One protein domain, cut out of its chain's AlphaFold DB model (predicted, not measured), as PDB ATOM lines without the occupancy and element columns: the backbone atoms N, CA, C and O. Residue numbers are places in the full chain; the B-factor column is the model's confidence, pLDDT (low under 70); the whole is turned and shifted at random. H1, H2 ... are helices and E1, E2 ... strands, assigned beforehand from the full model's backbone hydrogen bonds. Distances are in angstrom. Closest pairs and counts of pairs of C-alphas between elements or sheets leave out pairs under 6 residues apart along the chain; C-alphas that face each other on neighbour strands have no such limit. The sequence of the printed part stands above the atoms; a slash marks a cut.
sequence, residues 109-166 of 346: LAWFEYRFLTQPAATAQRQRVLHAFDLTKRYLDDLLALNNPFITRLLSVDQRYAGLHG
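What this domain is: This is residues 109 to 166 of the 346 residues of an uncharacterized protein of Chlamydomonas reinhardtii (UniProt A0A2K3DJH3). A small U of chain: helix H2 and the two-strand hairpin of E1 and E2 lie roughly end to end along one arm, and helix H1 makes the other arm, running back the opposite way to H2. A long stretch with no named element, residues 146 to 166, folds back from E2 over one side of this U and ends in a small turn, where residues 160 to 161 pair antiparallel with residues 164 to 165. The printed part has 58 residues with two named helices and two named strands, in the order H1, H2, E1, E2, and the sheet, E1 - E2, is antiparallel. The class is mixed, helices and strands, with under half of the residues in named elements. The whole is compact, with a radius of gyration of the C-alphas of 10.7 A, and spans 31 by 22 by 17 A.

How they stand to each other: Strands E1, residues 136 to 139, and E2, residues 142 to 145, form a hairpin, antiparallel at 169 degrees between their directions. N 137 and O 144 are within hydrogen-bond range at 2.8 A, as are N 142 and O 139 at 2.9 A. Helix H2, residues 124 to 131, precedes E1 by a tight link of 4 residues and is apart from E2. Helix H1, residues 109 to 117, is close to H2 but not clearly touching; their closest C-alphas, those of Leu 117 and Leu 130, are 6.5 A apart. H1 and H2 run opposite ways at a shallow tilt of 24 degrees. H1 is apart from E1 and E2. In H1 and H2 every O i to N i+4 pair is within hydrogen-bond range.

Where its parts are: E1 measures 10.4 A from first to last C-alpha and E2 10.2 A, ending at C-alpha 145 at (38.028, -29.578, 40.156). H2 measures 10.3 A. H1 measures 12.5 A and begins at C-alpha 109 at (38.745, -19.066, 28.760).

The domain as a whole: The two C-alphas farthest apart, those of Thr 123 and Leu 140, are 31.5 A apart. The printed part has no cut, and no link between named elements is long. Mean pLDDT of the printed part is 92.2, and no printed residue is under 70.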
ATOM      1  N   LEU A 109      39.166 -17.940  27.920       93.56
ATOM      2  CA  LEU A 109      38.745 -19.066  28.760       93.56
ATOM      3  C   LEU A 109      37.431 -18.770  29.498       93.56
ATOM      4  O   LEU A 109      36.515 -19.591  29.465       93.56
ATOM      5  N   ALA A 110      37.290 -17.571  30.073       93.75
ATOM      6  CA  ALA A 110      36.079 -17.150  30.777       93.75
ATOM      7  C   ALA A 110      34.835 -17.146  29.881       93.75
ATOM      8  O   ALA A 110      33.737 -17.428  30.355       93.75
ATOM      9  N   TRP A 111      34.985 -16.864  28.584       94.19
ATOM     10  CA  TRP A 111      33.877 -16.954  27.635       94.19
ATOM     11  C   TRP A 111      33.341 -18.384  27.502       94.19
ATOM     12  O   TRP A 111      32.128 -18.597  27.514       94.19
ATOM     13  N   PHE A 112      34.232 -19.371  27.411       94.50
ATOM     14  CA  PHE A 112      33.858 -20.785  27.360       94.50
ATOM     15  C   PHE A 112      33.216 -21.255  28.671       94.50
ATOM     16  O   PHE A 112      32.154 -21.879  28.645       94.50
ATOM     17  N   GLU A 113      33.793 -20.872  29.811       94.44
ATOM     18  CA  GLU A 113      33.244 -21.143  31.148       94.44
ATOM     19  C   GLU A 113      31.839 -20.539  31.316       94.44
ATOM     20  O   GLU A 113      30.910 -21.214  31.762       94.44
ATOM     21  N   TYR A 114      31.651 -19.287  30.889       94.12
ATOM     22  CA  TYR A 114      30.355 -18.609  30.903       94.12
ATOM     23  C   TYR A 114      29.326 -19.337  30.039       94.12
ATOM     24  O   TYR A 114      28.220 -19.619  30.503       94.12
ATOM     25  N   ARG A 115      29.677 -19.674  28.792       93.81
ATOM     26  CA  ARG A 115      28.775 -20.415  27.900       93.81
ATOM     27  C   ARG A 115      28.373 -21.758  28.492       93.81
ATOM     28  O   ARG A 115      27.208 -22.116  28.395       93.81
ATOM     29  N   PHE A 116      29.307 -22.469  29.120       93.94
ATOM     30  CA  PHE A 116      29.027 -23.733  29.789       93.94
ATOM     31  C   PHE A 116      28.047 -23.577  30.962       93.94
ATOM     32  O   PHE A 116      27.063 -24.314  31.031       93.94
ATOM     33  N   LEU A 117      28.283 -22.612  31.858       91.62
ATOM     34  CA  LEU A 117      27.477 -22.418  33.072       91.62
ATOM     35  C   LEU A 117      26.092 -21.813  32.799       91.62
ATOM     36  O   LEU A 117      25.173 -21.999  33.591       91.62
ATOM     37  N   THR A 118      25.930 -21.097  31.685       91.75
ATOM     38  CA  THR A 118      24.652 -20.486  31.273       91.75
ATOM     39  C   THR A 118      23.772 -21.399  30.424       91.75
ATOM     40  O   THR A 118      22.696 -20.986  29.984       91.75
ATOM     41  N   GLN A 119      24.185 -22.650  30.202       91.81
ATOM     42  CA  GLN A 119      23.354 -23.624  29.506       91.81
ATOM     43  C   GLN A 119      22.019 -23.840  30.247       91.81
ATOM     44  O   GLN A 119      22.004 -23.907  31.479       91.81
ATOM     45  N   PRO A 120      20.894 -24.018  29.529       91.06
ATOM     46  CA  PRO A 120      19.597 -24.234  30.162       91.06
ATOM     47  C   PRO A 120      19.601 -25.435  31.117       91.06
ATOM     48  O   PRO A 120      19.826 -26.566  30.700       91.06
ATOM     49  N   ALA A 121      19.296 -25.224  32.395       87.19
ATOM     50  CA  ALA A 121      19.286 -26.273  33.417       87.19
ATOM     51  C   ALA A 121      17.855 -26.752  33.728       87.19
ATOM     52  O   ALA A 121      17.422 -26.763  34.878       87.19
ATOM     53  N   ALA A 122      17.097 -27.109  32.687       88.50
ATOM     54  CA  ALA A 122      15.661 -27.400  32.795       88.50
ATOM     55  C   ALA A 122      15.328 -28.692  33.568       88.50
ATOM     56  O   ALA A 122      14.193 -28.878  33.992       88.50
ATOM     57  N   THR A 123      16.298 -29.593  33.751       93.00
ATOM     58  CA  THR A 123      16.104 -30.867  34.455       93.00
ATOM     59  C   THR A 123      16.977 -30.942  35.703       93.00
ATOM     60  O   THR A 123      18.093 -30.414  35.726       93.00
ATOM     61  N   ALA A 124      16.518 -31.682  36.716       93.44
ATOM     62  CA  ALA A 124      17.283 -31.926  37.941       93.44
ATOM     63  C   ALA A 124      18.662 -32.555  37.661       93.44
ATOM     64  O   ALA A 124      19.641 -32.263  38.346       93.44
ATOM     65  N   GLN A 125      18.774 -33.388  36.618       93.94
ATOM     66  CA  GLN A 125      20.055 -33.960  36.201       93.94
ATOM     67  C   GLN A 125      21.026 -32.880  35.707       93.94
ATOM     68  O   GLN A 125      22.179 -32.876  36.129       93.94
ATOM     69  N   ARG A 126      20.576 -31.951  34.853       93.88
ATOM     70  CA  ARG A 126      21.426 -30.860  34.346       93.88
ATOM     71  C   ARG A 126      21.823 -29.896  35.460       93.88
ATOM     72  O   ARG A 126      22.982 -29.507  35.524       93.88
ATOM     73  N   GLN A 127      20.898 -29.583  36.368       93.44
ATOM     74  CA  GLN A 127      21.189 -28.776  37.558       93.44
ATOM     75  C   GLN A 127      22.276 -29.422  38.420       93.44
ATOM     76  O   GLN A 127      23.241 -28.759  38.780       93.44
ATOM     77  N   ARG A 128      22.173 -30.734  38.679       94.25
ATOM     78  CA  ARG A 128      23.188 -31.485  39.432       94.25
ATOM     79  C   ARG A 128      24.552 -31.467  38.746       94.25
ATOM     80  O   ARG A 128      25.565 -31.325  39.423       94.25
ATOM     81  N   VAL A 129      24.579 -31.621  37.420       95.00
ATOM     82  CA  VAL A 129      25.827 -31.562  36.646       95.00
ATOM     83  C   VAL A 129      26.460 -30.185  36.771       95.00
ATOM     84  O   VAL A 129      27.623 -30.124  37.134       95.00
ATOM     85  N   LEU A 130      25.718 -29.100  36.538       93.44
ATOM     86  CA  LEU A 130      26.256 -27.739  36.634       93.44
ATOM     87  C   LEU A 130      26.714 -27.396  38.059       93.44
ATOM     88  O   LEU A 130      27.812 -26.878  38.225       93.44
ATOM     89  N   HIS A 131      25.940 -27.773  39.080       92.38
ATOM     90  CA  HIS A 131      26.303 -27.574  40.488       92.38
ATOM     91  C   HIS A 131      27.612 -28.287  40.868       92.38
ATOM     92  O   HIS A 131      28.381 -27.802  41.693       92.38
ATOM     93  N   ALA A 132      27.933 -29.428  40.248       93.56
ATOM     94  CA  ALA A 132      29.209 -30.104  40.496       93.56
ATOM     95  C   ALA A 132      30.438 -29.275  40.060       93.56
ATOM     96  O   ALA A 132      31.550 -29.574  40.490       93.56
ATOM     97  N   PHE A 133      30.260 -28.230  39.239       93.75
ATOM     98  CA  PHE A 133      31.327 -27.313  38.824       93.75
ATOM     99  C   PHE A 133      31.480 -26.092  39.745       93.75
ATOM    100  O   PHE A 133      32.414 -25.318  39.552       93.75
ATOM    101  N   ASP A 134      30.654 -25.924  40.784       89.50
ATOM    102  CA  ASP A 134      30.737 -24.762  41.692       89.50
ATOM    103  C   ASP A 134      32.097 -24.669  42.414       89.50
ATOM    104  O   ASP A 134      32.631 -23.581  42.686       89.50
ATOM    105  N   LEU A 135      32.700 -25.831  42.683       88.25
ATOM    106  CA  LEU A 135      34.029 -25.968  43.281       88.25
ATOM    107  C   LEU A 135      35.143 -26.176  42.247       88.25
ATOM    108  O   LEU A 135      36.280 -26.462  42.625       88.25
ATOM    109  N   THR A 136      34.853 -25.996  40.958       92.25
ATOM    110  CA  THR A 136      35.878 -25.924  39.920       92.25
ATOM    111  C   THR A 136      36.474 -24.518  39.899       92.25
ATOM    112  O   THR A 136      35.761 -23.522  39.781       92.25
ATOM    113  N   LYS A 137      37.793 -24.420  40.068       91.50
ATOM    114  CA  LYS A 137      38.551 -23.167  40.103       91.50
ATOM    115  C   LYS A 137      39.631 -23.207  39.036       91.50
ATOM    116  O   LYS A 137      40.363 -24.185  38.939       91.50
ATOM    117  N   ARG A 138      39.752 -22.127  38.272       92.75
ATOM    118  CA  ARG A 138      40.835 -21.934  37.313       92.75
ATOM    119  C   ARG A 138      41.696 -20.756  37.738       92.75
ATOM    120  O   ARG A 138      41.171 -19.704  38.108       92.75
ATOM    121  N   TYR A 139      43.006 -20.918  37.643       90.38
ATOM    122  CA  TYR A 139      43.951 -19.816  37.691       90.38
ATOM    123  C   TYR A 139      44.846 -19.886  36.464       90.38
ATOM    124  O   TYR A 139      45.666 -20.787  36.358       90.38
ATOM    125  N   LEU A 140      44.672 -18.931  35.546       86.56
ATOM    126  CA  LEU A 140      45.318 -18.958  34.232       86.56
ATOM    127  C   LEU A 140      45.111 -20.321  33.549       86.56
ATOM    128  O   LEU A 140      43.981 -20.594  33.140       86.56
ATOM    129  N   ASP A 141      46.170 -21.116  33.438       86.75
ATOM    130  CA  ASP A 141      46.272 -22.440  32.828       86.75
ATOM    131  C   ASP A 141      46.033 -23.608  33.802       86.75
ATOM    132  O   ASP A 141      45.706 -24.707  33.357       86.75
ATOM    133  N   ASP A 142      46.102 -23.385  35.118       90.19
ATOM    134  CA  ASP A 142      45.825 -24.417  36.117       90.19
ATOM    135  C   ASP A 142      44.317 -24.542  36.395       90.19
ATOM    136  O   ASP A 142      43.637 -23.565  36.733       90.19
ATOM    137  N   LEU A 143      43.794 -25.771  36.327       92.69
ATOM    138  CA  LEU A 143      42.395 -26.108  36.602       92.69
ATOM    139  C   LEU A 143      42.292 -27.094  37.771       92.69
ATOM    140  O   LEU A 143      42.789 -28.213  37.709       92.69
ATOM    141  N   LEU A 144      41.576 -26.695  38.816       92.31
ATOM    142  CA  LEU A 144      41.252 -27.519  39.972       92.31
ATOM    143  C   LEU A 144      39.764 -27.855  39.958       92.31
ATOM    144  O   LEU A 144      38.933 -26.952  39.969       92.31
ATOM    145  N   ALA A 145      39.410 -29.135  40.003       91.31
ATOM    146  CA  ALA A 145      38.028 -29.578  40.156       91.31
ATOM    147  C   ALA A 145      37.904 -30.481  41.387       91.31
ATOM    148  O   ALA A 145      38.414 -31.599  41.404       91.31
ATOM    149  N   LEU A 146      37.233 -29.989  42.431       86.50
ATOM    150  CA  LEU A 146      36.996 -30.746  43.658       86.50
ATOM    151  C   LEU A 146      35.617 -31.400  43.622       86.50
ATOM    152  O   LEU A 146      34.627 -30.729  43.351       86.50
ATOM    153  N   ASN A 147      35.560 -32.697  43.940       85.62
ATOM    154  CA  ASN A 147      34.316 -33.472  44.020       85.62
ATOM    155  C   ASN A 147      33.430 -33.371  42.756       85.62
ATOM    156  O   ASN A 147      32.203 -33.336  42.839       85.62
ATOM    157  N   ASN A 148      34.052 -33.307  41.576       92.00
ATOM    158  CA  ASN A 148      33.345 -33.187  40.305       92.00
ATOM    159  C   ASN A 148      33.553 -34.451  39.452       92.00
ATOM    160  O   ASN A 148      34.556 -34.551  38.743       92.00
ATOM    161  N   PRO A 149      32.613 -35.413  39.468       92.19
ATOM    162  CA  PRO A 149      32.727 -36.638  38.675       92.19
ATOM    163  C   PRO A 149      32.480 -36.414  37.174       92.19
ATOM    164  O   PRO A 149      32.670 -37.331  36.376       92.19
ATOM    165  N   PHE A 150      32.025 -35.223  36.772       94.81
ATOM    166  CA  PHE A 150      31.662 -34.917  35.389       94.81
ATOM    167  C   PHE A 150      32.760 -34.169  34.631       94.81
ATOM    168  O   PHE A 150      32.677 -34.093  33.407       94.81
ATOM    169  N   ILE A 151      33.783 -33.645  35.320       93.06
ATOM    170  CA  ILE A 151      34.820 -32.795  34.712       93.06
ATOM    171  C   ILE A 151      35.487 -33.462  33.506       93.06
ATOM    172  O   ILE A 151      35.595 -32.843  32.458       93.06
ATOM    173  N   THR A 152      35.833 -34.748  33.595       91.00
ATOM    174  CA  THR A 152      36.493 -35.495  32.508       91.00
ATOM    175  C   THR A 152      35.578 -35.782  31.314       91.00
ATOM    176  O   THR A 152      36.062 -36.030  30.211       91.00
ATOM    177  N   ARG A 153      34.254 -35.737  31.516       93.06
ATOM    178  CA  ARG A 153      33.231 -35.956  30.479       93.06
ATOM    179  C   ARG A 153      32.764 -34.664  29.812       93.06
ATOM    180  O   ARG A 153      31.979 -34.730  28.873       93.06
ATOM    181  N   LEU A 154      33.161 -33.514  30.348       94.94
ATOM    182  CA  LEU A 154      32.701 -32.190  29.931       94.94
ATOM    183  C   LEU A 154      33.864 -31.187  29.873       94.94
ATOM    184  O   LEU A 154      33.649 -29.980  29.973       94.94
ATOM    185  N   LEU A 155      35.099 -31.666  29.718       92.88
ATOM    186  CA  LEU A 155      36.279 -30.810  29.646       92.88
ATOM    187  C   LEU A 155      36.386 -30.131  28.280       92.88
ATOM    188  O   LEU A 155      36.740 -28.958  28.216       92.88
ATOM    189  N   SER A 156      36.029 -30.852  27.212       92.44
ATOM    190  CA  SER A 156      36.026 -30.339  25.838       92.44
ATOM    191  C   SER A 156      34.607 -30.058  25.336       92.44
ATOM    192  O   SER A 156      33.690 -30.833  25.602       92.44
ATOM    193  N   VAL A 157      34.420 -28.976  24.573       90.00
ATOM    194  CA  VAL A 157      33.141 -28.562  23.956       90.00
ATOM    195  C   VAL A 157      32.503 -29.641  23.081       90.00
ATOM    196  O   VAL A 157      31.278 -29.666  22.958       90.00
ATOM    197  N   ASP A 158      33.306 -30.536  22.507       90.56
ATOM    198  CA  ASP A 158      32.824 -31.631  21.658       90.56
ATOM    199  C   ASP A 158      32.242 -32.788  22.482       90.56
ATOM    200  O   ASP A 158      31.477 -33.611  21.974       90.56
ATOM    201  N   GLN A 159      32.566 -32.846  23.776       93.56
ATOM    202  CA  GLN A 159      32.003 -33.826  24.691       93.56
ATOM    203  C   GLN A 159      30.598 -33.412  25.129       93.56
ATOM    204  O   GLN A 159      30.270 -32.228  25.262       93.56
ATOM    205  N   ARG A 160      29.754 -34.418  25.377       94.38
ATOM    206  CA  ARG A 160      28.369 -34.220  25.800       94.38
ATOM    207  C   ARG A 160      27.989 -35.141  26.944       94.38
ATOM    208  O   ARG A 160      28.295 -36.331  26.927       94.38
ATOM    209  N   TYR A 161      27.240 -34.605  27.900       94.56
ATOM    210  CA  TYR A 161      26.648 -35.382  28.985       94.56
ATOM    211  C   TYR A 161      25.317 -34.764  29.409       94.56
ATOM    212  O   TYR A 161      25.233 -33.559  29.629       94.56
ATOM    213  N   ALA A 162      24.259 -35.577  29.502       91.69
ATOM    214  CA  ALA A 162      22.904 -35.111  29.832       91.69
ATOM    215  C   ALA A 162      22.417 -33.924  28.960       91.69
ATOM    216  O   ALA A 162      21.718 -33.030  29.439       91.69
ATOM    217  N   GLY A 163      22.828 -33.889  27.686       91.50
ATOM    218  CA  GLY A 163      22.506 -32.806  26.748       91.50
ATOM    219  C   GLY A 163      23.262 -31.488  26.977       91.50
ATOM    220  O   GLY A 163      22.962 -30.507  26.302       91.50
ATOM    221  N   LEU A 164      24.222 -31.441  27.906       94.25
ATOM    222  CA  LEU A 164      25.152 -30.322  28.087       94.25
ATOM    223  C   LEU A 164      26.393 -30.531  27.212       94.25
ATOM    224  O   LEU A 164      26.872 -31.661  27.110       94.25
ATOM    225  N   HIS A 165      26.910 -29.461  26.608       94.75
ATOM    226  CA  HIS A 165      28.239 -29.441  25.988       94.75
ATOM    227  C   HIS A 165      29.318 -29.179  27.044       94.75
ATOM    228  O   HIS A 165      28.997 -28.643  28.106       94.75
ATOM    229  N   GLY A 166      30.577 -29.529  26.765       94.56
ATOM    230  CA  GLY A 166      31.704 -29.274  27.670       94.56
ATOM    231  C   GLY A 166      32.262 -27.845  27.640       94.56
ATOM    232  O   GLY A 166      31.680 -26.947  27.025       94.56
TER     233      GLY A 166